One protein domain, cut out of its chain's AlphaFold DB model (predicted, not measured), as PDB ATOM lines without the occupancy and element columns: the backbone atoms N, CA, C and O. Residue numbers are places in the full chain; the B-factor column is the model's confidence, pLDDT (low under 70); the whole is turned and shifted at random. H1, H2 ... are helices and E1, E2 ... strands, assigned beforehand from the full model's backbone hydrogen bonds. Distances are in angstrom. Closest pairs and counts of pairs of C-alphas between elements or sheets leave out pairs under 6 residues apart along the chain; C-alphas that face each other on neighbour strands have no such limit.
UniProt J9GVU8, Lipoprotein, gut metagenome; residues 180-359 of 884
ATOM      1  N   LYS A 180     364.273 327.820 168.910       83.44
ATOM      2  CA  LYS A 180     363.205 328.645 168.332       83.44
ATOM      3  C   LYS A 180     362.941 329.846 169.231       83.44
ATOM      4  O   LYS A 180     362.756 329.682 170.432       83.44
ATOM      5  N   VAL A 181     362.908 331.049 168.675       84.62
ATOM      6  CA  VAL A 181     362.606 332.281 169.414       84.62
ATOM      7  C   VAL A 181     361.424 332.974 168.766       84.62
ATOM      8  O   VAL A 181     361.458 333.285 167.580       84.62
ATOM      9  N   GLU A 182     360.380 333.214 169.542       83.25
ATOM     10  CA  GLU A 182     359.188 333.948 169.145       83.25
ATOM     11  C   GLU A 182     359.187 335.331 169.778       83.25
ATOM     12  O   GLU A 182     359.669 335.517 170.895       83.25
ATOM     13  N   PHE A 183     358.645 336.302 169.055       84.56
ATOM     14  CA  PHE A 183     358.624 337.694 169.475       84.56
ATOM     15  C   PHE A 183     357.178 338.149 169.613       84.56
ATOM     16  O   PHE A 183     356.384 337.995 168.681       84.56
ATOM     17  N   GLU A 184     356.853 338.728 170.762       83.75
ATOM     18  CA  GLU A 184     355.541 339.285 171.074       83.75
ATOM     19  C   GLU A 184     355.657 340.758 171.449       83.75
ATOM     20  O   GLU A 184     356.641 341.180 172.057       83.75
ATOM     21  N   VAL A 185     354.631 341.542 171.132       82.50
ATOM     22  CA  VAL A 185     354.534 342.941 171.562       82.50
ATOM     23  C   VAL A 185     353.235 343.210 172.301       82.50
ATOM     24  O   VAL A 185     352.192 342.642 171.982       82.50
ATOM     25  N   VAL A 186     353.308 344.098 173.287       78.75
ATOM     26  CA  VAL A 186     352.170 344.568 174.082       78.75
ATOM     27  C   VAL A 186     352.400 346.023 174.486       78.75
ATOM     28  O   VAL A 186     353.539 346.478 174.562       78.75
ATOM     29  N   GLN A 187     351.343 346.786 174.738       73.12
ATOM     30  CA  GLN A 187     351.439 348.132 175.299       73.12
ATOM     31  C   GLN A 187     350.609 348.276 176.572       73.12
ATOM     32  O   GLN A 187     349.638 347.554 176.776       73.12
ATOM     33  N   GLN A 188     350.978 349.233 177.424       67.75
ATOM     34  CA  GLN A 188     350.151 349.609 178.576       67.75
ATOM     35  C   GLN A 188     348.804 350.204 178.130       67.75
ATOM     36  O   GLN A 188     348.737 350.867 177.089       67.75
ATOM     37  N   ALA A 189     347.739 350.009 178.912       66.00
ATOM     38  CA  ALA A 189     346.451 350.631 178.605       66.00
ATOM     39  C   ALA A 189     346.404 352.121 178.949       66.00
ATOM     40  O   ALA A 189     347.220 352.647 179.712       66.00
ATOM     41  N   ASP A 190     345.419 352.788 178.362       68.06
ATOM     42  CA  ASP A 190     345.054 354.167 178.630       68.06
ATOM     43  C   ASP A 190     344.462 354.302 180.041       68.06
ATOM     44  O   ASP A 190     343.599 353.535 180.465       68.06
ATOM     45  N   GLU A 191     344.917 355.326 180.757       60.88
ATOM     46  CA  GLU A 191     344.554 355.603 182.150       60.88
ATOM     47  C   GLU A 191     343.063 355.935 182.328       60.88
ATOM     48  O   GLU A 191     342.512 355.802 183.418       60.88
ATOM     49  N   THR A 192     342.402 356.373 181.256       58.38
ATOM     50  CA  THR A 192     340.992 356.787 181.245       58.38
ATOM     51  C   THR A 192     340.069 355.774 180.571       58.38
ATOM     52  O   THR A 192     338.846 355.886 180.686       58.38
ATOM     53  N   LYS A 193     340.638 354.796 179.855       64.56
ATOM     54  CA  LYS A 193     339.919 353.789 179.071       64.56
ATOM     55  C   LYS A 193     340.678 352.464 179.080       64.56
ATOM     56  O   LYS A 193     341.442 352.175 178.167       64.56
ATOM     57  N   GLU A 194     340.400 351.641 180.084       53.16
ATOM     58  CA  GLU A 194     341.138 350.399 180.367       53.16
ATOM     59  C   GLU A 194     341.126 349.361 179.223       53.16
ATOM     60  O   GLU A 194     341.982 348.484 179.195       53.16
ATOM     61  N   GLU A 195     340.201 349.467 178.260       63.84
ATOM     62  CA  GLU A 195     340.115 348.585 177.081       63.84
ATOM     63  C   GLU A 195     340.964 349.061 175.881       63.84
ATOM     64  O   GLU A 195     341.068 348.362 174.872       63.84
ATOM     65  N   GLU A 196     341.565 350.252 175.952       71.12
ATOM     66  CA  GLU A 196     342.339 350.855 174.864       71.12
ATOM     67  C   GLU A 196     343.825 350.984 175.250       71.12
ATOM     68  O   GLU A 196     344.163 351.257 176.395       71.12
ATOM     69  N   GLY A 197     344.740 350.824 174.288       73.31
ATOM     70  CA  GLY A 197     346.170 351.081 174.500       73.31
ATOM     71  C   GLY A 197     346.478 352.573 174.674       73.31
ATOM     72  O   GLY A 197     345.890 353.406 173.977       73.31
ATOM     73  N   LYS A 198     347.425 352.914 175.560       76.94
ATOM     74  CA  LYS A 198     347.808 354.307 175.864       76.94
ATOM     75  C   LYS A 198     348.353 355.047 174.642       76.94
ATOM     76  O   LYS A 198     348.064 356.222 174.437       76.94
ATOM     77  N   PHE A 199     349.145 354.369 173.817       79.81
ATOM     78  CA  PHE A 199     349.846 354.967 172.685       79.81
ATOM     79  C   PHE A 199     349.112 354.696 171.381       79.81
ATOM     80  O   PHE A 199     349.373 353.735 170.651       79.81
ATOM     81  N   LYS A 200     348.170 355.584 171.071       76.81
ATOM     82  CA  LYS A 200     347.444 355.559 169.800       76.81
ATOM     83  C   LYS A 200     348.344 356.042 168.669       76.81
ATOM     84  O   LYS A 200     349.071 357.020 168.810       76.81
ATOM     85  N   ASN A 201     348.229 355.400 167.508       83.50
ATOM     86  CA  ASN A 201     349.000 355.718 166.298       83.50
ATOM     87  C   ASN A 201     350.516 355.468 166.406       83.50
ATOM     88  O   ASN A 201     351.277 356.024 165.610       83.50
ATOM     89  N   ILE A 202     350.942 354.634 167.358       86.25
ATOM     90  CA  ILE A 202     352.263 354.005 167.360       86.25
ATOM     91  C   ILE A 202     352.093 352.550 166.934       86.25
ATOM     92  O   ILE A 202     351.226 351.832 167.431       86.25
ATOM     93  N   PHE A 203     352.923 352.131 165.989       89.50
ATOM     94  CA  PHE A 203     352.904 350.805 165.393       89.50
ATOM     95  C   PHE A 203     354.301 350.204 165.468       89.50
ATOM     96  O   PHE A 203     355.302 350.907 165.306       89.50
ATOM     97  N   LEU A 204     354.381 348.891 165.651       90.81
ATOM     98  CA  LEU A 204     355.631 348.171 165.467       90.81
ATOM     99  C   LEU A 204     355.962 348.138 163.969       90.81
ATOM    100  O   LEU A 204     355.151 347.664 163.174       90.81
ATOM    101  N   LYS A 205     357.144 348.627 163.589       90.69
ATOM    102  CA  LYS A 205     357.666 348.579 162.214       90.69
ATOM    103  C   LYS A 205     358.491 347.319 161.980       90.69
ATOM    104  O   LYS A 205     358.291 346.641 160.979       90.69
ATOM    105  N   SER A 206     359.408 347.003 162.894       91.19
ATOM    106  CA  SER A 206     360.276 345.828 162.780       91.19
ATOM    107  C   SER A 206     360.942 345.457 164.101       91.19
ATOM    108  O   SER A 206     361.172 346.317 164.951       91.19
ATOM    109  N   ILE A 207     361.316 344.186 164.221       90.69
ATOM    110  CA  ILE A 207     362.196 343.648 165.261       90.69
ATOM    111  C   ILE A 207     363.454 343.130 164.575       90.69
ATOM    112  O   ILE A 207     363.358 342.340 163.640       90.69
ATOM    113  N   LYS A 208     364.634 343.552 165.018       91.88
ATOM    114  CA  LYS A 208     365.908 343.167 164.414       91.88
ATOM    115  C   LYS A 208     366.820 342.494 165.436       91.88
ATOM    116  O   LYS A 208     367.219 343.108 166.416       91.88
ATOM    117  N   VAL A 209     367.158 341.229 165.206       90.44
ATOM    118  CA  VAL A 209     368.090 340.451 166.034       90.44
ATOM    119  C   VAL A 209     369.505 340.655 165.508       90.44
ATOM    120  O   VAL A 209     369.755 340.386 164.333       90.44
ATOM    121  N   LEU A 210     370.422 341.118 166.357       88.75
ATOM    122  CA  LEU A 210     371.761 341.537 165.935       88.75
ATOM    123  C   LEU A 210     372.833 340.461 166.126       88.75
ATOM    124  O   LEU A 210     372.757 339.633 167.042       88.75
ATOM    125  N   ASP A 211     373.879 340.523 165.305       83.75
ATOM    126  CA  ASP A 211     375.153 339.819 165.501       83.75
ATOM    127  C   ASP A 211     375.037 338.288 165.631       83.75
ATOM    128  O   ASP A 211     375.621 337.667 166.525       83.75
ATOM    129  N   ARG A 212     374.240 337.642 164.773       86.50
ATOM    130  CA  ARG A 212     374.088 336.179 164.790       86.50
ATOM    131  C   ARG A 212     375.152 335.485 163.928       86.50
ATOM    132  O   ARG A 212     375.476 335.994 162.855       86.50
ATOM    133  N   PRO A 213     375.678 334.315 164.341       87.44
ATOM    134  CA  PRO A 213     376.641 333.564 163.534       87.44
ATOM    135  C   PRO A 213     376.097 333.205 162.149       87.44
ATOM    136  O   PRO A 213     374.937 332.822 162.023       87.44
ATOM    137  N   SER A 214     376.934 333.261 161.110       85.56
ATOM    138  CA  SER A 214     376.544 332.850 159.749       85.56
ATOM    139  C   SER A 214     376.567 331.337 159.527       85.56
ATOM    140  O   SER A 214     375.985 330.848 158.556       85.56
ATOM    141  N   SER A 215     377.266 330.591 160.380       89.50
ATOM    142  CA  SER A 215     377.342 329.132 160.329       89.50
ATOM    143  C   SER A 215     377.796 328.546 161.665       89.50
ATOM    144  O   SER A 215     378.377 329.253 162.497       89.50
ATOM    145  N   GLY A 216     377.546 327.251 161.854       91.69
ATOM    146  CA  GLY A 216     377.980 326.492 163.024       91.69
ATOM    147  C   GLY A 216     378.454 325.091 162.648       91.69
ATOM    148  O   GLY A 216     377.899 324.454 161.753       91.69
ATOM    149  N   GLU A 217     379.485 324.610 163.334       93.00
ATOM    150  CA  GLU A 217     380.007 323.249 163.192       93.00
ATOM    151  C   GLU A 217     379.374 322.337 164.244       93.00
ATOM    152  O   GLU A 217     379.587 322.537 165.439       93.00
ATOM    153  N   PHE A 218     378.595 321.350 163.802       93.12
ATOM    154  CA  PHE A 218     377.898 320.386 164.649       93.12
ATOM    155  C   PHE A 218     378.654 319.053 164.686       93.12
ATOM    156  O   PHE A 218     378.812 318.389 163.659       93.12
ATOM    157  N   ASP A 219     379.138 318.662 165.865       91.94
ATOM    158  CA  ASP A 219     379.852 317.402 166.094       91.94
ATOM    159  C   ASP A 219     378.837 316.272 166.301       91.94
ATOM    160  O   ASP A 219     378.091 316.261 167.282       91.94
ATOM    161  N   ILE A 220     378.813 315.315 165.373       90.94
ATOM    162  CA  ILE A 220     377.808 314.246 165.338       90.94
ATOM    163  C   ILE A 220     377.962 313.279 166.515       90.94
ATOM    164  O   ILE A 220     376.966 312.741 166.979       90.94
ATOM    165  N   LYS A 221     379.181 313.046 167.019       87.88
ATOM    166  CA  LYS A 221     379.392 312.128 168.153       87.88
ATOM    167  C   LYS A 221     379.018 312.778 169.479       87.88
ATOM    168  O   LYS A 221     378.541 312.090 170.379       87.88
ATOM    169  N   LYS A 222     379.253 314.087 169.608       87.31
ATOM    170  CA  LYS A 222     378.903 314.850 170.816       87.31
ATOM    171  C   LYS A 222     377.454 315.333 170.826       87.31
ATOM    172  O   LYS A 222     376.945 315.633 171.899       87.31
ATOM    173  N   GLY A 223     376.813 315.442 169.664       87.00
ATOM    174  CA  GLY A 223     375.451 315.958 169.534       87.00
ATOM    175  C   GLY A 223     375.323 317.445 169.868       87.00
ATOM    176  O   GLY A 223     374.291 317.868 170.382       87.00
ATOM    177  N   GLN A 224     376.371 318.238 169.628       90.00
ATOM    178  CA  GLN A 224     376.394 319.666 169.955       90.00
ATOM    179  C   GLN A 224     377.275 320.465 168.994       90.00
ATOM    180  O   GLN A 224     378.174 319.925 168.345       90.00
ATOM    181  N   PHE A 225     377.055 321.779 168.948       90.81
ATOM    182  CA  PHE A 225     377.924 322.693 168.216       90.81
ATOM    183  C   PHE A 225     379.272 322.868 168.920       90.81
ATOM    184  O   PHE A 225     379.332 323.095 170.128       90.81
ATOM    185  N   THR A 226     380.365 322.792 168.163       89.31
ATOM    186  CA  THR A 226     381.734 322.978 168.673       89.31
ATOM    187  C   THR A 226     382.330 324.328 168.308       89.31
ATOM    188  O   THR A 226     383.254 324.790 168.978       89.31
ATOM    189  N   SER A 227     381.834 324.966 167.248       88.56
ATOM    190  CA  SER A 227     382.299 326.280 166.817       88.56
ATOM    191  C   SER A 227     381.215 327.034 166.039       88.56
ATOM    192  O   SER A 227     380.293 326.434 165.484       88.56
ATOM    193  N   TYR A 228     381.346 328.361 166.011       89.56
ATOM    194  CA  TYR A 228     380.477 329.275 165.274       89.56
ATOM    195  C   TYR A 228     381.333 330.244 164.460       89.56
ATOM    196  O   TYR A 228     382.332 330.763 164.974       89.56
ATOM    197  N   ASP A 229     380.934 330.546 163.224       86.06
ATOM    198  CA  ASP A 229     381.581 331.614 162.460       86.06
ATOM    199  C   ASP A 229     381.084 332.985 162.936       86.06
ATOM    200  O   ASP A 229     380.012 333.456 162.559       86.06
ATOM    201  N   LYS A 230     381.904 333.623 163.776       75.62
ATOM    202  CA  LYS A 230     381.694 334.984 164.295       75.62
ATOM    203  C   LYS A 230     382.407 336.066 163.481       75.62
ATOM    204  O   LYS A 230     382.323 337.239 163.825       75.62
ATOM    205  N   LYS A 231     383.157 335.707 162.430       73.31
ATOM    206  CA  LYS A 231     383.827 336.699 161.566       73.31
ATOM    207  C   LYS A 231     382.843 337.355 160.608       73.31
ATOM    208  O   LYS A 231     383.073 338.479 160.173       73.31
ATOM    209  N   THR A 232     381.774 336.640 160.270       72.50
ATOM    210  CA  THR A 232     380.697 337.110 159.405       72.50
ATOM    211  C   THR A 232     379.370 336.999 160.150       72.50
ATOM    212  O   THR A 232     378.638 336.030 159.995       72.50
ATOM    213  N   CYS A 233     379.063 337.970 161.009       79.00
ATOM    214  CA  CYS A 233     377.759 338.004 161.666       79.00
ATOM    215  C   CYS A 233     376.662 338.491 160.707       79.00
ATOM    216  O   CYS A 233     376.924 339.256 159.775       79.00
ATOM    217  N   LYS A 234     375.433 338.035 160.943       80.25
ATOM    218  CA  LYS A 234     374.223 338.451 160.236       80.25
ATOM    219  C   LYS A 234     373.217 339.045 161.212       80.25
ATOM    220  O   LYS A 234     373.082 338.567 162.338       80.25
ATOM    221  N   ASP A 235     372.472 340.029 160.728       87.25
ATOM    222  CA  ASP A 235     371.312 340.567 161.424       87.25
ATOM    223  C   ASP A 235     370.030 340.008 160.802       87.25
ATOM    224  O   ASP A 235     369.935 339.885 159.579       87.25
ATOM    225  N   PHE A 236     369.017 339.741 161.624       85.50
ATOM    226  CA  PHE A 236     367.720 339.253 161.158       85.50
ATOM    227  C   PHE A 236     366.628 340.257 161.446       85.50
ATOM    228  O   PHE A 236     366.348 340.540 162.604       85.50
ATOM    229  N   THR A 237     365.997 340.778 160.394       88.31
ATOM    230  CA  THR A 237     364.882 341.721 160.521       88.31
ATOM    231  C   THR A 237     363.562 340.995 160.310       88.31
ATOM    232  O   THR A 237     363.290 340.481 159.228       88.31
ATOM    233  N   LEU A 238     362.729 340.988 161.341       85.12
ATOM    234  CA  LEU A 238     361.367 340.483 161.350       85.12
ATOM    235  C   LEU A 238     360.430 341.683 161.209       85.12
ATOM    236  O   LEU A 238     360.380 342.550 162.083       85.12
ATOM    237  N   SER A 239     359.712 341.756 160.091       82.19
ATOM    238  CA  SER A 239     358.712 342.802 159.848       82.19
ATOM    239  C   SER A 239     357.308 342.199 159.919       82.19
ATOM    240  O   SER A 239     357.129 341.068 159.460       82.19
ATOM    241  N   PRO A 240     356.307 342.914 160.460       79.62
ATOM    242  CA  PRO A 240     354.914 342.490 160.366       79.62
ATOM    243  C   PRO A 240     354.457 342.404 158.904       79.62
ATOM    244  O   PRO A 240     354.862 343.235 158.089       79.62
ATOM    245  N   GLU A 241     353.561 341.465 158.588       67.31
ATOM    246  CA  GLU A 241     353.103 341.180 157.214       67.31
ATOM    247  C   GLU A 241     352.571 342.414 156.457       67.31
ATOM    248  O   GLU A 241     352.739 342.520 155.246       67.31
ATOM    249  N   ASN A 242     351.988 343.386 157.170       70.69
ATOM    250  CA  ASN A 242     351.367 344.584 156.587       70.69
ATOM    251  C   ASN A 242     352.221 345.866 156.693       70.69
ATOM    252  O   ASN A 242     351.697 346.969 156.545       70.69
ATOM    253  N   GLY A 243     353.524 345.766 156.989       65.62
ATOM    254  CA  GLY A 243     354.423 346.932 157.086       65.62
ATOM    255  C   GLY A 243     354.223 347.807 158.334       65.62
ATOM    256  O   GLY A 243     354.867 348.846 158.473       65.62
ATOM    257  N   GLY A 244     353.347 347.383 159.250       78.94
ATOM    258  CA  GLY A 244     353.115 347.979 160.562       78.94
ATOM    259  C   GLY A 244     352.112 347.156 161.371       78.94
ATOM    260  O   GLY A 244     351.064 346.788 160.844       78.94
ATOM    261  N   LEU A 245     352.413 346.869 162.638       85.69
ATOM    262  CA  LEU A 245     351.504 346.170 163.556       85.69
ATOM    263  C   LEU A 245     350.974 347.142 164.612       85.69
ATOM    264  O   LEU A 245     351.751 347.775 165.328       85.69
ATOM    265  N   ALA A 246     349.648 347.266 164.696       85.88
ATOM    266  CA  ALA A 246     348.987 348.022 165.754       85.88
ATOM    267  C   ALA A 246     349.114 347.250 167.066       85.88
ATOM    268  O   ALA A 246     348.653 346.119 167.146       85.88
ATOM    269  N   ILE A 247     349.730 347.863 168.072       84.88
ATOM    270  CA  ILE A 247     350.074 347.182 169.322       84.88
ATOM    271  C   ILE A 247     348.854 347.217 170.248       84.88
ATOM    272  O   ILE A 247     348.268 348.277 170.449       84.88
ATOM    273  N   GLY A 248     348.438 346.076 170.790       79.06
ATOM    274  CA  GLY A 248     347.317 345.976 171.733       79.06
ATOM    275  C   GLY A 248     347.750 345.942 173.203       79.06
ATOM    276  O   GLY A 248     348.938 345.904 173.508       79.06
ATOM    277  N   ILE A 249     346.768 345.915 174.109       66.19
ATOM    278  CA  ILE A 249     346.978 345.700 175.558       66.19
ATOM    279  C   ILE A 249     347.100 344.214 175.934       66.19
ATOM    280  O   ILE A 249     347.457 343.871 177.054       66.19
ATOM    281  N   THR A 250     346.838 343.325 174.979       67.00
ATOM    282  CA  THR A 250     347.116 341.890 175.070       67.00
ATOM    283  C   THR A 250     348.339 341.552 174.219       67.00
ATOM    284  O   THR A 250     348.475 342.136 173.139       67.00
ATOM    285  N   PRO A 251     349.190 340.599 174.637       71.56
ATOM    286  CA  PRO A 251     350.325 340.158 173.837       71.56
ATOM    287  C   PRO A 251     349.919 339.723 172.432       71.56
ATOM    288  O   PRO A 251     348.969 338.962 172.249       71.56
ATOM    289  N   GLN A 252     350.644 340.221 171.437       79.75
ATOM    290  CA  GLN A 252     350.445 339.887 170.034       79.75
ATOM    291  C   GLN A 252     351.721 339.288 169.462       79.75
ATOM    292  O   GLN A 252     352.782 339.918 169.499       79.75
ATOM    293  N   LYS A 253     351.607 338.083 168.899       82.75
ATOM    294  CA  LYS A 253     352.695 337.419 168.178       82.75
ATOM    295  C   LYS A 253     353.071 338.225 166.937       82.75
ATOM    296  O   LYS A 253     352.213 338.575 166.132       82.75
ATOM    297  N   VAL A 254     354.363 338.494 166.784       84.69
ATOM    298  CA  VAL A 254     354.929 339.197 165.628       84.69
ATOM    299  C   VAL A 254     355.452 338.193 164.614       84.69
ATOM    300  O   VAL A 254     354.996 338.164 163.477       84.69
ATOM    301  N   ASN A 255     356.439 337.388 165.016       82.94
ATOM    302  CA  ASN A 255     357.050 336.349 164.189       82.94
ATOM    303  C   ASN A 255     357.909 335.410 165.063       82.94
ATOM    304  O   ASN A 255     358.038 335.619 166.272       82.94
ATOM    305  N   SER A 256     358.519 334.396 164.454       85.50
ATOM    306  CA  SER A 256     359.492 333.503 165.081       85.50
ATOM    307  C   SER A 256     360.723 333.297 164.205       85.50
ATOM    308  O   SER A 256     360.639 333.398 162.985       85.50
ATOM    309  N   ILE A 257     361.856 332.973 164.819       86.88
ATOM    310  CA  ILE A 257     363.111 332.674 164.130       86.88
ATOM    311  C   ILE A 257     363.813 331.479 164.774       86.88
ATOM    312  O   ILE A 257     363.688 331.247 165.977       86.88
ATOM    313  N   LEU A 258     364.583 330.742 163.978       88.44
ATOM    314  CA  LEU A 258     365.519 329.739 164.473       88.44
ATOM    315  C   LEU A 258     366.906 330.351 164.658       88.44
ATOM    316  O   LEU A 258     367.435 331.011 163.763       88.44
ATOM    317  N   LEU A 259     367.499 330.118 165.823       88.56
ATOM    318  CA  LEU A 259     368.820 330.606 166.195       88.56
ATOM    319  C   LEU A 259     369.749 329.444 166.536       88.56
ATOM    320  O   LEU A 259     369.330 328.418 167.079       88.56
ATOM    321  N   PHE A 260     371.039 329.647 166.272       91.19
ATOM    322  CA  PHE A 260     372.078 328.817 166.867       91.19
ATOM    323  C   PHE A 260     372.011 328.911 168.401       91.19
ATOM    324  O   PHE A 260     371.824 330.016 168.926       91.19
ATOM    325  N   PRO A 261     372.215 327.794 169.120       89.12
ATOM    326  CA  PRO A 261     372.380 327.824 170.566       89.12
ATOM    327  C   PRO A 261     373.533 328.743 170.994       89.12
ATOM    328  O   PRO A 261     374.521 328.917 170.278       89.12
ATOM    329  N   THR A 262     373.452 329.316 172.189       85.50
ATOM    330  CA  THR A 262     374.514 330.180 172.709       85.50
ATOM    331  C   THR A 262     375.719 329.343 173.138       85.50
ATOM    332  O   THR A 262     375.569 328.371 173.875       85.50
ATOM    333  N   ALA A 263     376.929 329.727 172.716       77.75
ATOM    334  CA  ALA A 263     378.147 329.078 173.196       77.75
ATOM    335  C   ALA A 263     378.342 329.339 174.696       77.75
ATOM    336  O   ALA A 263     378.149 330.464 175.156       77.75
ATOM    337  N   GLU A 264     378.833 328.348 175.438       69.00
ATOM    338  CA  GLU A 264     379.139 328.489 176.871       69.00
ATOM    339  C   GLU A 264     380.161 329.610 177.152       69.00
ATOM    340  O   GLU A 264     380.096 330.295 178.169       69.00
ATOM    341  N   ALA A 265     381.086 329.842 176.215       70.44
ATOM    342  CA  ALA A 265     382.117 330.870 176.330       70.44
ATOM    343  C   ALA A 265     381.625 332.301 176.041       70.44
ATOM    344  O   ALA A 265     382.353 333.256 176.331       70.44
ATOM    345  N   ASP A 266     380.438 332.475 175.452       72.75
ATOM    346  CA  ASP A 266     379.902 333.811 175.203       72.75
ATOM    347  C   ASP A 266     379.485 334.455 176.514       72.75
ATOM    348  O   ASP A 266     378.894 333.808 177.365       72.75
ATOM    349  N   LYS A 267     379.798 335.737 176.701       76.75
ATOM    350  CA  LYS A 267     379.484 336.484 177.931       76.75
ATOM    351  C   LYS A 267     378.598 337.699 177.706       76.75
ATOM    352  O   LYS A 267     378.140 338.269 178.680       76.75
ATOM    353  N   GLU A 268     378.317 338.037 176.455       82.00
ATOM    354  CA  GLU A 268     377.494 339.189 176.094       82.00
ATOM    355  C   GLU A 268     376.030 338.779 175.857       82.00
ATOM    356  O   GLU A 268     375.781 337.656 175.393       82.00
ATOM    357  N   PRO A 269     375.056 339.658 176.162       83.06
ATOM    358  CA  PRO A 269     373.652 339.437 175.841       83.06
ATOM    359  C   PRO A 269     373.385 339.576 174.346       83.06
ATOM    360  O   PRO A 269     374.003 340.378 173.645       83.06
ATOM    361  N   MET A 270     372.416 338.800 173.858       86.19
ATOM    362  CA  MET A 270     371.847 339.041 172.536       86.19
ATOM    363  C   MET A 270     371.188 340.421 172.526       86.19
ATOM    364  O   MET A 270     370.468 340.762 173.459       86.19
ATOM    365  N   GLN A 271     371.414 341.193 171.469       87.69
ATOM    366  CA  GLN A 271     370.788 342.499 171.286       87.69
ATOM    367  C   GLN A 271     369.625 342.380 170.303       87.69
ATOM    368  O   GLN A 271     369.747 341.728 169.258       87.69
ATOM    369  N   VAL A 272     368.507 343.018 170.637       88.56
ATOM    370  CA  VAL A 272     367.332 343.125 169.773       88.56
ATOM    371  C   VAL A 272     366.984 344.597 169.597       88.56
ATOM    372  O   VAL A 272     366.759 345.297 170.575       88.56
ATOM    373  N   GLU A 273     366.927 345.080 168.361       91.06
ATOM    374  CA  GLU A 273     366.441 346.424 168.052       91.06
ATOM    375  C   GLU A 273     364.953 346.383 167.715       91.06
ATOM    376  O   GLU A 273     364.519 345.630 166.843       91.06
ATOM    377  N   ILE A 274     364.170 347.230 168.369       88.38
ATOM    378  CA  ILE A 274     362.753 347.420 168.076       88.38
ATOM    379  C   ILE A 274     362.587 348.765 167.413       88.38
ATOM    380  O   ILE A 274     362.905 349.795 168.005       88.38
ATOM    381  N   THR A 275     362.043 348.760 166.204       90.50
ATOM    382  CA  THR A 275     361.692 349.984 165.496       90.50
ATOM    383  C   THR A 275     360.191 350.202 165.566       90.50
ATOM    384  O   THR A 275     359.402 349.380 165.093       90.50
ATOM    385  N   LEU A 276     359.800 351.339 166.128       89.31
ATOM    386  CA  LEU A 276     358.437 351.847 166.154       89.31
ATOM    387  C   LEU A 276     358.259 352.911 165.070       89.31
ATOM    388  O   LEU A 276     359.195 353.644 164.739       89.31
ATOM    389  N   GLN A 277     357.046 353.019 164.539       90.44
ATOM    390  CA  GLN A 277     356.646 354.057 163.593       90.44
ATOM    391  C   GLN A 277     355.325 354.703 164.007       90.44
ATOM    392  O   GLN A 277     354.475 354.063 164.623       90.44
ATOM    393  N   GLY A 278     355.142 355.967 163.646       89.38
ATOM    394  CA  GLY A 278     353.970 356.740 164.040       89.38
ATOM    395  C   GLY A 278     354.046 358.186 163.570       89.38
ATOM    396  O   GLY A 278     354.808 358.527 162.667       89.38
ATOM    397  N   THR A 279     353.250 359.056 164.186       87.69
ATOM    398  CA  THR A 279     353.309 360.507 163.935       87.69
ATOM    399  C   THR A 279     354.236 361.195 164.935       87.69
ATOM    400  O   THR A 279     354.387 360.720 166.057       87.69
ATOM    401  N   ALA A 280     354.811 362.346 164.572       83.81
ATOM    402  CA  ALA A 280     355.622 363.141 165.503       83.81
ATOM    403  C   ALA A 280     354.842 363.530 166.775       83.81
ATOM    404  O   ALA A 280     355.391 363.507 167.868       83.81
ATOM    405  N   ASN A 281     353.538 363.807 166.651       83.25
ATOM    406  CA  ASN A 281     352.680 364.080 167.807       83.25
ATOM    407  C   ASN A 281     352.546 362.853 168.719       83.25
ATOM    408  O   ASN A 281     352.712 362.986 169.923       83.25
ATOM    409  N   ALA A 282     352.324 361.664 168.149       82.19
ATOM    410  CA  ALA A 282     352.250 360.431 168.933       82.19
ATOM    411  C   ALA A 282     353.578 360.120 169.644       82.19
ATOM    412  O   ALA A 282     353.570 359.674 170.786       82.19
ATOM    413  N   PHE A 283     354.722 360.397 169.007       84.88
ATOM    414  CA  PHE A 283     356.021 360.240 169.663       84.88
ATOM    415  C   PHE A 283     356.316 361.308 170.713       84.88
ATOM    416  O   PHE A 283     356.963 360.986 171.702       84.88
ATOM    417  N   ASN A 284     355.806 362.533 170.566       79.94
ATOM    418  CA  ASN A 284     355.888 363.531 171.635       79.94
ATOM    419  C   ASN A 284     355.145 363.061 172.894       79.94
ATOM    420  O   ASN A 284     355.655 363.255 173.994       79.94
ATOM    421  N   ASP A 285     353.987 362.412 172.733       74.88
ATOM    422  CA  ASP A 285     353.227 361.828 173.847       74.88
ATOM    423  C   ASP A 285     353.917 360.578 174.432       74.88
ATOM    424  O   ASP A 285     353.745 360.259 175.608       74.88
ATOM    425  N   PHE A 286     354.697 359.865 173.615       76.19
ATOM    426  CA  PHE A 286     355.369 358.625 174.000       76.19
ATOM    427  C   PHE A 286     356.758 358.821 174.628       76.19
ATOM    428  O   PHE A 286     357.034 358.155 175.617       76.19
ATOM    429  N   ALA A 287     357.624 359.672 174.064       71.62
ATOM    430  CA  ALA A 287     359.037 359.845 174.447       71.62
ATOM    431  C   ALA A 287     359.452 361.310 174.710       71.62
ATOM    432  O   ALA A 287     360.606 361.576 175.045       71.62
ATOM    433  N   GLY A 288     358.547 362.284 174.553       70.56
ATOM    434  CA  GLY A 288     358.899 363.708 174.560       70.56
ATOM    435  C   GLY A 288     359.518 364.182 173.235       70.56
ATOM    436  O   GLY A 288     359.439 363.496 172.222       70.56
ATOM    437  N   GLN A 289     360.100 365.391 173.209       65.94
ATOM    438  CA  GLN A 289     360.624 366.007 171.971       65.94
ATOM    439  C   GLN A 289     361.966 365.426 171.486       65.94
ATOM    440  O   GLN A 289     362.368 365.700 170.357       65.94
ATOM    441  N   ASP A 290     362.634 364.620 172.312       61.78
ATOM    442  CA  ASP A 290     363.934 364.017 172.027       61.78
ATOM    443  C   ASP A 290     363.785 362.489 171.927       61.78
ATOM    444  O   ASP A 290     363.137 361.873 172.764       61.78
ATOM    445  N   GLY A 291     364.390 361.858 170.911       69.12
ATOM    446  CA  GLY A 291     364.486 360.387 170.832       69.12
ATOM    447  C   GLY A 291     363.918 359.722 169.575       69.12
ATOM    448  O   GLY A 291     364.170 358.540 169.365       69.12
ATOM    449  N   TYR A 292     363.234 360.454 168.691       80.38
ATOM    450  CA  TYR A 292     362.726 359.925 167.418       80.38
ATOM    451  C   TYR A 292     363.232 360.729 166.212       80.38
ATOM    452  O   TYR A 292     363.646 361.883 166.325       80.38
ATOM    453  N   LYS A 293     363.218 360.111 165.029       84.69
ATOM    454  CA  LYS A 293     363.578 360.739 163.753       84.69
ATOM    455  C   LYS A 293     362.311 361.058 162.971       84.69
ATOM    456  O   LYS A 293     361.451 360.198 162.819       84.69
ATOM    457  N   VAL A 294     362.200 362.284 162.467       83.88
ATOM    458  CA  VAL A 294     361.116 362.679 161.554       83.88
ATOM    459  C   VAL A 294     361.528 362.329 160.126       83.88
ATOM    460  O   VAL A 294     362.610 362.712 159.680       83.88
ATOM    461  N   GLU A 295     360.665 361.607 159.420       80.38
ATOM    462  CA  GLU A 295     360.831 361.194 158.023       80.38
ATOM    463  C   GLU A 295     359.656 361.745 157.187       80.38
ATOM    464  O   GLU A 295     358.622 362.139 157.735       80.38
ATOM    465  N   ASP A 296     359.783 361.797 155.857       66.44
ATOM    466  CA  ASP A 296     358.700 362.289 154.995       66.44
ATOM    467  C   ASP A 296     357.443 361.410 155.146       66.44
ATOM    468  O   ASP A 296     357.390 360.273 154.679       66.44
ATOM    469  N   GLY A 297     356.418 361.952 155.812       68.44
ATOM    470  CA  GLY A 297     355.146 361.273 156.065       68.44
ATOM    471  C   GLY A 297     355.000 360.610 157.443       68.44
ATOM    472  O   GLY A 297     353.940 360.038 157.698       68.44
ATOM    473  N   GLY A 298     355.987 360.703 158.347       83.88
ATOM    474  CA  GLY A 298     355.895 360.104 159.686       83.88
ATOM    475  C   GLY A 298     357.112 360.325 160.589       83.88
ATOM    476  O   GLY A 298     357.933 361.212 160.376       83.88
ATOM    477  N   ALA A 299     357.215 359.521 161.638       88.19
ATOM    478  CA  ALA A 299     358.345 359.487 162.555       88.19
ATOM    479  C   ALA A 299     358.694 358.038 162.917       88.19
ATOM    480  O   ALA A 299     357.824 357.163 162.902       88.19
ATOM    481  N   THR A 300     359.963 357.791 163.237       89.69
ATOM    482  CA  THR A 300     360.484 356.479 163.632       89.69
ATOM    483  C   THR A 300     361.332 356.581 164.894       89.69
ATOM    484  O   THR A 300     362.048 357.560 165.111       89.69
ATOM    485  N   MET A 301     361.278 355.548 165.729       86.81
ATOM    486  CA  MET A 301     362.129 355.414 166.908       86.81
ATOM    487  C   MET A 301     362.670 353.993 166.973       86.81
ATOM    488  O   MET A 301     361.904 353.047 166.814       86.81
ATOM    489  N   THR A 302     363.970 353.843 167.221       88.06
ATOM    490  CA  THR A 302     364.599 352.534 167.426       88.06
ATOM    491  C   THR A 302     365.128 352.442 168.846       88.06
ATOM    492  O   THR A 302     365.877 353.317 169.274       88.06
ATOM    493  N   VAL A 303     364.759 351.375 169.549       83.25
ATOM    494  CA  VAL A 303     365.255 351.056 170.891       83.25
ATOM    495  C   VAL A 303     366.026 349.745 170.828       83.25
ATOM    496  O   VAL A 303     365.523 348.763 170.290       83.25
ATOM    497  N   THR A 304     367.247 349.728 171.359       85.19
ATOM    498  CA  THR A 304     368.068 348.516 171.460       85.19
ATOM    499  C   THR A 304     367.891 347.903 172.843       85.19
ATOM    500  O   THR A 304     368.202 348.530 173.854       85.19
ATOM    501  N   CYS A 305     367.404 346.669 172.881       78.69
ATOM    502  CA  CYS A 305     367.107 345.928 174.094       78.69
ATOM    503  C   CYS A 305     368.087 344.746 174.241       78.69
ATOM    504  O   CYS A 305     368.017 343.799 173.447       78.69
ATOM    505  N   PRO A 306     368.980 344.751 175.248       80.44
ATOM    506  CA  PRO A 306     369.752 343.566 175.607       80.44
ATOM    507  C   PRO A 306     368.844 342.499 176.228       80.44
ATOM    508  O   PRO A 306     368.038 342.785 177.112       80.44
ATOM    509  N   VAL A 307     368.997 341.251 175.790       78.31
ATOM    510  CA  VAL A 307     368.221 340.113 176.291       78.31
ATOM    511  C   VAL A 307     368.964 339.459 177.449       78.31
ATOM    512  O   VAL A 307     369.940 338.722 177.267       78.31
ATOM    513  N   TYR A 308     368.477 339.745 178.651       72.88
ATOM    514  CA  TYR A 308     368.957 339.153 179.889       72.88
ATOM    515  C   TYR A 308     368.067 337.999 180.335       72.88
ATOM    516  O   TYR A 308     366.875 337.942 180.046       72.88
ATOM    517  N   ASP A 309     368.689 337.071 181.038       65.88
ATOM    518  CA  ASP A 309     368.048 336.021 181.788       65.88
ATOM    519  C   ASP A 309     367.362 336.643 183.012       65.88
ATOM    520  O   ASP A 309     368.017 337.181 183.905       65.88
ATOM    521  N   SER A 310     366.033 336.592 183.044       51.56
ATOM    522  CA  SER A 310     365.248 337.081 184.179       51.56
ATOM    523  C   SER A 310     365.370 336.202 185.427       51.56
ATOM    524  O   SER A 310     364.912 336.615 186.488       51.56
ATOM    525  N   TYR A 311     365.970 335.015 185.309       46.03
ATOM    526  CA  TYR A 311     366.077 334.009 186.367       46.03
ATOM    527  C   TYR A 311     367.412 334.061 187.112       46.03
ATOM    528  O   TYR A 311     367.546 333.496 188.197       46.03
ATOM    529  N   GLN A 312     368.424 334.699 186.522       45.75
ATOM    530  CA  GLN A 312     369.790 334.712 187.030       45.75
ATOM    531  C   GLN A 312     370.199 336.146 187.362       45.75
ATOM    532  O   GLN A 312     370.270 337.016 186.493       45.75
ATOM    533  N   VAL A 313     370.522 336.375 188.633       48.22
ATOM    534  CA  VAL A 313     371.116 337.626 189.100       48.22
ATOM    535  C   VAL A 313     372.590 337.361 189.390       48.22
ATOM    536  O   VAL A 313     372.942 336.486 190.179       48.22
ATOM    537  N   GLY A 314     373.463 338.085 188.700       48.06
ATOM    538  CA  GLY A 314     374.905 338.020 188.870       48.06
ATOM    539  C   GLY A 314     375.342 338.645 190.192       48.06
ATOM    540  O   GLY A 314     374.576 339.342 190.864       48.06
ATOM    541  N   GLU A 315     376.606 338.425 190.560       40.59
ATOM    542  CA  GLU A 315     377.183 338.995 191.781       40.59
ATOM    543  C   GLU A 315     376.887 340.504 191.887       40.59
ATOM    544  O   GLU A 315     377.054 341.265 190.928       40.59
ATOM    545  N   GLY A 316     376.400 340.926 193.060       37.44
ATOM    546  CA  GLY A 316     376.066 342.323 193.344       37.44
ATOM    547  C   GLY A 316     374.785 342.852 192.684       37.44
ATOM    548  O   GLY A 316     374.623 344.068 192.625       37.44
ATOM    549  N   GLY A 317     373.888 341.991 192.190       47.22
ATOM    550  CA  GLY A 317     372.609 342.422 191.607       47.22
ATOM    551  C   GLY A 317     372.655 342.700 190.100       47.22
ATOM    552  O   GLY A 317     371.758 343.354 189.569       47.22
ATOM    553  N   SER A 318     373.711 342.258 189.410       52.81
ATOM    554  CA  SER A 318     373.920 342.519 187.979       52.81
ATOM    555  C   SER A 318     373.093 341.583 187.083       52.81
ATOM    556  O   SER A 318     372.861 340.430 187.426       52.81
ATOM    557  N   SER A 319     372.629 342.053 185.921       61.25
ATOM    558  CA  SER A 319     371.841 341.232 184.985       61.25
ATOM    559  C   SER A 319     372.710 340.196 184.258       61.25
ATOM    560  O   SER A 319     373.773 340.534 183.731       61.25
ATOM    561  N   VAL A 320     372.253 338.942 184.181       69.81
ATOM    562  CA  VAL A 320     372.955 337.851 183.480       69.81
ATOM    563  C   VAL A 320     372.389 337.677 182.068       69.81
ATOM    564  O   VAL A 320     371.180 337.707 181.905       69.81
ATOM    565  N   PRO A 321     373.201 337.520 181.010       80.31
ATOM    566  CA  PRO A 321     372.717 337.266 179.646       80.31
ATOM    567  C   PRO A 321     371.930 335.962 179.463       80.31
ATOM    568  O   PRO A 321     372.372 334.912 179.929       80.31
ATOM    569  N   LEU A 322     370.846 336.000 178.677       77.25
ATOM    570  CA  LEU A 322     370.075 334.798 178.335       77.25
ATOM    571  C   LEU A 322     370.878 333.837 177.440       77.25
ATOM    572  O   LEU A 322     371.464 334.238 176.427       77.25
ATOM    573  N   ARG A 323     370.861 332.541 177.782       80.25
ATOM    574  CA  ARG A 323     371.478 331.463 176.992       80.25
ATOM    575  C   ARG A 323     370.424 330.647 176.248       80.25
ATOM    576  O   ARG A 323     369.532 330.063 176.855       80.25
ATOM    577  N   PHE A 324     370.567 330.576 174.926       81.06
ATOM    578  CA  PHE A 324     369.722 329.768 174.057       81.06
ATOM    579  C   PHE A 324     370.255 328.335 173.995       81.06
ATOM    580  O   PHE A 324     371.431 328.123 173.705       81.06
ATOM    581  N   LEU A 325     369.404 327.354 174.279       77.81
ATOM    582  CA  LEU A 325     369.741 325.932 174.296       77.81
ATOM    583  C   LEU A 325     369.134 325.217 173.079       77.81
ATOM    584  O   LEU A 325     368.035 325.581 172.642       77.81
ATOM    585  N   PRO A 326     369.806 324.194 172.519       77.88
ATOM    586  CA  PRO A 326     369.249 323.418 171.413       77.88
ATOM    587  C   PRO A 326     367.988 322.683 171.867       77.88
ATOM    588  O   PRO A 326     367.944 322.184 172.992       77.88
ATOM    589  N   ASN A 327     366.993 322.573 170.989       72.44
ATOM    590  CA  ASN A 327     365.699 321.956 171.276       72.44
ATOM    591  C   ASN A 327     364.806 322.752 172.241       72.44
ATOM    592  O   ASN A 327     363.933 322.167 172.869       72.44
ATOM    593  N   TYR A 328     364.994 324.069 172.375       69.12
ATOM    594  CA  TYR A 328     364.143 324.925 173.218       69.12
ATOM    595  C   TYR A 328     363.404 325.980 172.399       69.12
ATOM    596  O   TYR A 328     363.936 326.504 171.416       69.12
ATOM    597  N   ARG A 329     362.197 326.325 172.862       67.69
ATOM    598  CA  ARG A 329     361.396 327.456 172.385       67.69
ATOM    599  C   ARG A 329     361.417 328.576 173.430       67.69
ATOM    600  O   ARG A 329     361.244 328.335 174.621       67.69
ATOM    601  N   TYR A 330     361.636 329.803 172.977       73.19
ATOM    602  CA  TYR A 330     361.689 331.014 173.794       73.19
ATOM    603  C   TYR A 330     360.647 332.008 173.294       73.19
ATOM    604  O   TYR A 330     360.480 332.140 172.085       73.19
ATOM    605  N   VAL A 331     359.987 332.733 174.198       73.75
ATOM    606  CA  VAL A 331     359.096 333.846 173.849       73.75
ATOM    607  C   VAL A 331     359.658 335.119 174.473       73.75
ATOM    608  O   VAL A 331     359.787 335.232 175.694       73.75
ATOM    609  N   LEU A 332     360.027 336.071 173.623       77.69
ATOM    610  CA  LEU A 332     360.497 337.391 174.020       77.69
ATOM    611  C   LEU A 332     359.349 338.381 173.867       77.69
ATOM    612  O   LEU A 332     358.949 338.698 172.745       77.69
ATOM    613  N   GLN A 333     358.825 338.863 174.993       76.25
ATOM    614  CA  GLN A 333     357.731 339.822 175.007       76.25
ATOM    615  C   GLN A 333     358.242 341.232 175.313       76.25
ATOM    616  O   GLN A 333     358.854 341.488 176.355       76.25
ATOM    617  N   PHE A 334     357.950 342.163 174.408       76.50
ATOM    618  CA  PHE A 334     358.337 343.563 174.526       76.50
ATOM    619  C   PHE A 334     357.126 344.415 174.877       76.50
ATOM    620  O   PHE A 334     356.136 344.444 174.143       76.50
ATOM    621  N   MET A 335     357.219 345.125 175.996       72.25
ATOM    622  CA  MET A 335     356.187 346.039 176.452       72.25
ATOM    623  C   MET A 335     356.567 347.479 176.144       72.25
ATOM    624  O   MET A 335     357.621 347.984 176.539       72.25
ATOM    625  N   ILE A 336     355.651 348.148 175.463       75.81
ATOM    626  CA  ILE A 336     355.737 349.554 175.107       75.81
ATOM    627  C   ILE A 336     355.155 350.382 176.262       75.81
ATOM    628  O   ILE A 336     353.962 350.281 176.573       75.81
ATOM    629  N   MET A 337     356.000 351.188 176.910       69.31
ATOM    630  CA  MET A 337     355.666 352.023 178.072       69.31
ATOM    631  C   MET A 337     356.045 353.489 177.829       69.31
ATOM    632  O   MET A 337     356.690 353.822 176.846       69.31
ATOM    633  N   GLY A 338     355.627 354.394 178.719       62.91
ATOM    634  CA  GLY A 338     355.977 355.814 178.590       62.91
ATOM    635  C   GLY A 338     357.484 356.018 178.691       62.91
ATOM    636  O   GLY A 338     358.081 355.602 179.678       62.91
ATOM    637  N   ASN A 339     358.067 356.661 177.681       61.94
ATOM    638  CA  ASN A 339     359.491 356.951 177.508       61.94
ATOM    639  C   ASN A 339     360.418 355.726 177.408       61.94
ATOM    640  O   ASN A 339     361.635 355.901 177.440       61.94
ATOM    641  N   ASP A 340     359.893 354.501 177.295       59.78
ATOM    642  CA  ASP A 340     360.728 353.298 177.321       59.78
ATOM    643  C   ASP A 340     360.076 352.107 176.602       59.78
ATOM    644  O   ASP A 340     358.856 351.923 176.601       59.78
ATOM    645  N   VAL A 341     360.909 351.259 176.010       56.25
ATOM    646  CA  VAL A 341     360.511 349.952 175.485       56.25
ATOM    647  C   VAL A 341     361.276 348.922 176.289       56.25
ATOM    648  O   VAL A 341     362.468 348.707 176.070       56.25
ATOM    649  N   ARG A 342     360.590 348.283 177.237       55.03
ATOM    650  CA  ARG A 342     361.211 347.257 178.073       55.03
ATOM    651  C   ARG A 342     360.846 345.876 177.572       55.03
ATOM    652  O   ARG A 342     359.713 345.613 177.176       55.03
ATOM    653  N   ILE A 343     361.797 344.959 177.673       51.31
ATOM    654  CA  ILE A 343     361.472 343.535 177.692       51.31
ATOM    655  C   ILE A 343     360.797 343.294 179.038       51.31
ATOM    656  O   ILE A 343     361.456 343.360 180.073       51.31
ATOM    657  N   VAL A 344     359.480 343.100 179.043       51.41
ATOM    658  CA  VAL A 344     358.737 342.939 180.302       51.41
ATOM    659  C   VAL A 344     358.691 341.495 180.753       51.41
ATOM    660  O   VAL A 344     358.521 341.246 181.945       51.41
ATOM    661  N   THR A 345     358.972 340.533 179.879       43.75
ATOM    662  CA  THR A 345     359.254 339.169 180.324       43.75
ATOM    663  C   THR A 345     360.033 338.407 179.254       43.75
ATOM    664  O   THR A 345     359.615 338.331 178.098       43.75
ATOM    665  N   VAL A 346     361.164 337.812 179.639       48.66
ATOM    666  CA  VAL A 346     361.721 336.660 178.926       48.66
ATOM    667  C   VAL A 346     361.026 335.450 179.523       48.66
ATOM    668  O   VAL A 346     361.433 334.955 180.567       48.66
ATOM    669  N   VAL A 347     359.934 335.001 178.907       42.28
ATOM    670  CA  VAL A 347     359.353 333.714 179.289       42.28
ATOM    671  C   VAL A 347     359.947 332.661 178.359       42.28
ATOM    672  O   VAL A 347     359.565 332.598 177.187       42.28
ATOM    673  N   PRO A 348     360.844 331.776 178.818       39.53
ATOM    674  CA  PRO A 348     361.049 330.503 178.148       39.53
ATOM    675  C   PRO A 348     359.739 329.695 178.220       39.53
ATOM    676  O   PRO A 348     359.521 328.880 179.119       39.53
ATOM    677  N   ARG A 349     358.813 329.926 177.281       40.53
ATOM    678  CA  ARG A 349     357.634 329.073 177.129       40.53
ATOM    679  C   ARG A 349     358.071 327.771 176.451       40.53
ATOM    680  O   ARG A 349     358.229 327.704 175.242       40.53
ATOM    681  N   VAL A 350     358.143 326.732 177.285       40.19
ATOM    682  CA  VAL A 350     358.157 325.286 176.952       40.19
ATOM    683  C   VAL A 350     359.545 324.633 176.788       40.19
ATOM    684  O   VAL A 350     360.524 325.231 176.356       40.19
ATOM    685  N   TYR A 351     359.648 323.438 177.386       46.44
ATOM    686  CA  TYR A 351     360.753 322.477 177.279       46.44
ATOM    687  C   TYR A 351     360.807 321.908 175.852       46.44
ATOM    688  O   TYR A 351     360.057 322.400 175.024       46.44
ATOM    689  N   GLU A 352     361.691 320.933 175.583       43.09
ATOM    690  CA  GLU A 352     361.876 320.219 174.298       43.09
ATOM    691  C   GLU A 352     360.860 320.596 173.207       43.09
ATOM    692  O   GLU A 352     359.689 320.254 173.324       43.09
ATOM    693  N   TRP A 353     361.289 321.323 172.174       46.56
ATOM    694  CA  TRP A 353     360.423 321.718 171.062       46.56
ATOM    695  C   TRP A 353     359.753 320.465 170.462       46.56
ATOM    696  O   TRP A 353     360.429 319.586 169.923       46.56
ATOM    697  N   LEU A 354     358.421 320.367 170.603       44.62
ATOM    698  CA  LEU A 354     357.577 319.324 170.011       44.62
ATOM    699  C   LEU A 354     356.706 319.904 168.869       44.62
ATOM    700  O   LEU A 354     356.070 320.937 169.047       44.62
ATOM    701  N   ASP A 355     356.671 319.250 167.707       39.69
ATOM    702  CA  ASP A 355     355.921 319.621 166.506       39.69
ATOM    703  C   ASP A 355     354.546 318.971 166.654       39.69
ATOM    704  O   ASP A 355     354.407 317.759 166.841       39.69
ATOM    705  N   GLY A 356     353.515 319.805 166.659       39.31
ATOM    706  CA  GLY A 356     352.149 319.392 166.978       39.31
ATOM    707  C   GLY A 356     351.303 320.488 167.619       39.31
ATOM    708  O   GLY A 356     350.098 320.319 167.732       39.31
ATOM    709  N   GLU A 357     351.897 321.621 167.995       39.81
ATOM    710  CA  GLU A 357     351.173 322.799 168.488       39.81
ATOM    711  C   GLU A 357     350.985 323.820 167.351       39.81
ATOM    712  O   GLU A 357     351.664 324.848 167.307       39.81
ATOM    713  N   THR A 358     350.133 323.510 166.370       36.47
ATOM    714  CA  THR A 358     349.830 324.417 165.245       36.47
ATOM    715  C   THR A 358     348.353 324.786 165.195       36.47
ATOM    716  O   THR A 358     347.508 323.919 165.385       36.47
ATOM    717  N   ASP A 359     348.058 326.027 164.801       37.91
ATOM    718  CA  ASP A 359     346.715 326.624 164.654       37.91
ATOM    719  C   ASP A 359     345.845 326.008 163.525       37.91
ATOM    720  O   ASP A 359     344.831 326.581 163.116       37.91
TER     721      ASP A 359
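What this domain is: This is residues 180 to 359 of the 884 residues of the protein "Lipoprotein" of gut metagenome (UniProt J9GVU8). Two strongly twisted sheets are stacked as a sandwich, partly face to face with their strands crossed: the branched sheet of E3, E6, E8, E9, E10 and E11 over the sheet of E7, E1, E12 and E13. The hairpin of E4 and E5 lengthens the body at one end, H1 and E2 lie towards the other, and E10 bends to make a hairpin with E11 at one side. The printed part has 180 residues with one named helix and 13 named strands, in the order E1 to E8, H1, E9 to E13. The smaller sandwich sheet, E7, E1, E12, E13, is mixed; neighbours in the branched sheet are antiparallel. The class is mostly strand, and the whole is compact, with a radius of gyration of the C-alphas of 18.0 A and spans of 58, 41 and 35 A.

How they stand to each other: In the branched sheet, E3, residues 202 to 213, has E6, residues 233 to 238, on one side, with N 209 and O 236 2.8 A apart, and E8, residues 270 to 278, on the other, with N 208 and O 273 2.8 A apart. E10, residues 298 to 314, pairs with E8 through N 303 and O 274, 2.9 A. E9, residues 293 to 295, E10 and E11, residues 318 to 321, form a meander, each strand the antiparallel neighbour of the one before; N 293 and O 300 are 2.8 A apart, N 309 and O 320 2.7 A. E10 bends by 84 degrees at residue 311. H1, residues 280 to 287, is on this sheet, over E8 and E10, at a height of 8.8 A; the closest C-alphas of H1 and E10, Ala 280 and Ala 299, are 5.4 A apart. Every O i to N i+4 pair in H1 is within hydrogen-bond range. In the facing sheet, E1, residues 180 to 187, is antiparallel to E7, residues 252 to 259, with N 183 and O 255 2.9 A apart, and parallel to E12, residues 329 to 337, with N 184 and O 332 2.9 A apart. E12 forms a hairpin with E13, residues 340 to 347, where N 335 and O 342 are 2.8 A apart. The parts of the two sheets that face each other are 9.0 A apart centre to centre, and the best planes of these parts are 39 degrees apart. E4, residues 215 to 219, and E5, residues 224 to 228, form a hairpin, with N 217 and O 227 2.9 A apart. E2, residues 193 to 197, pairs with no named strand.

Where its parts are: E1 begins at C-alpha 180 (363.205, 328.645, 168.332) and E13 ends at C-alpha 347 (359.353, 333.714, 179.289). E10 measures 41.2 A, E3 32.0 A, E8 26.6 A and E12 25.9 A from first to last C-alpha.

The domain as a whole: The two farthest C-alphas, of Thr 192 and Lys 221, are 60.3 A apart. The printed part has no cut; the link E6 to E7 is long. Mean pLDDT of the printed part is 74.4, and residues 188 to 195, 309 to 320 and 337 to 359 are among those under 70.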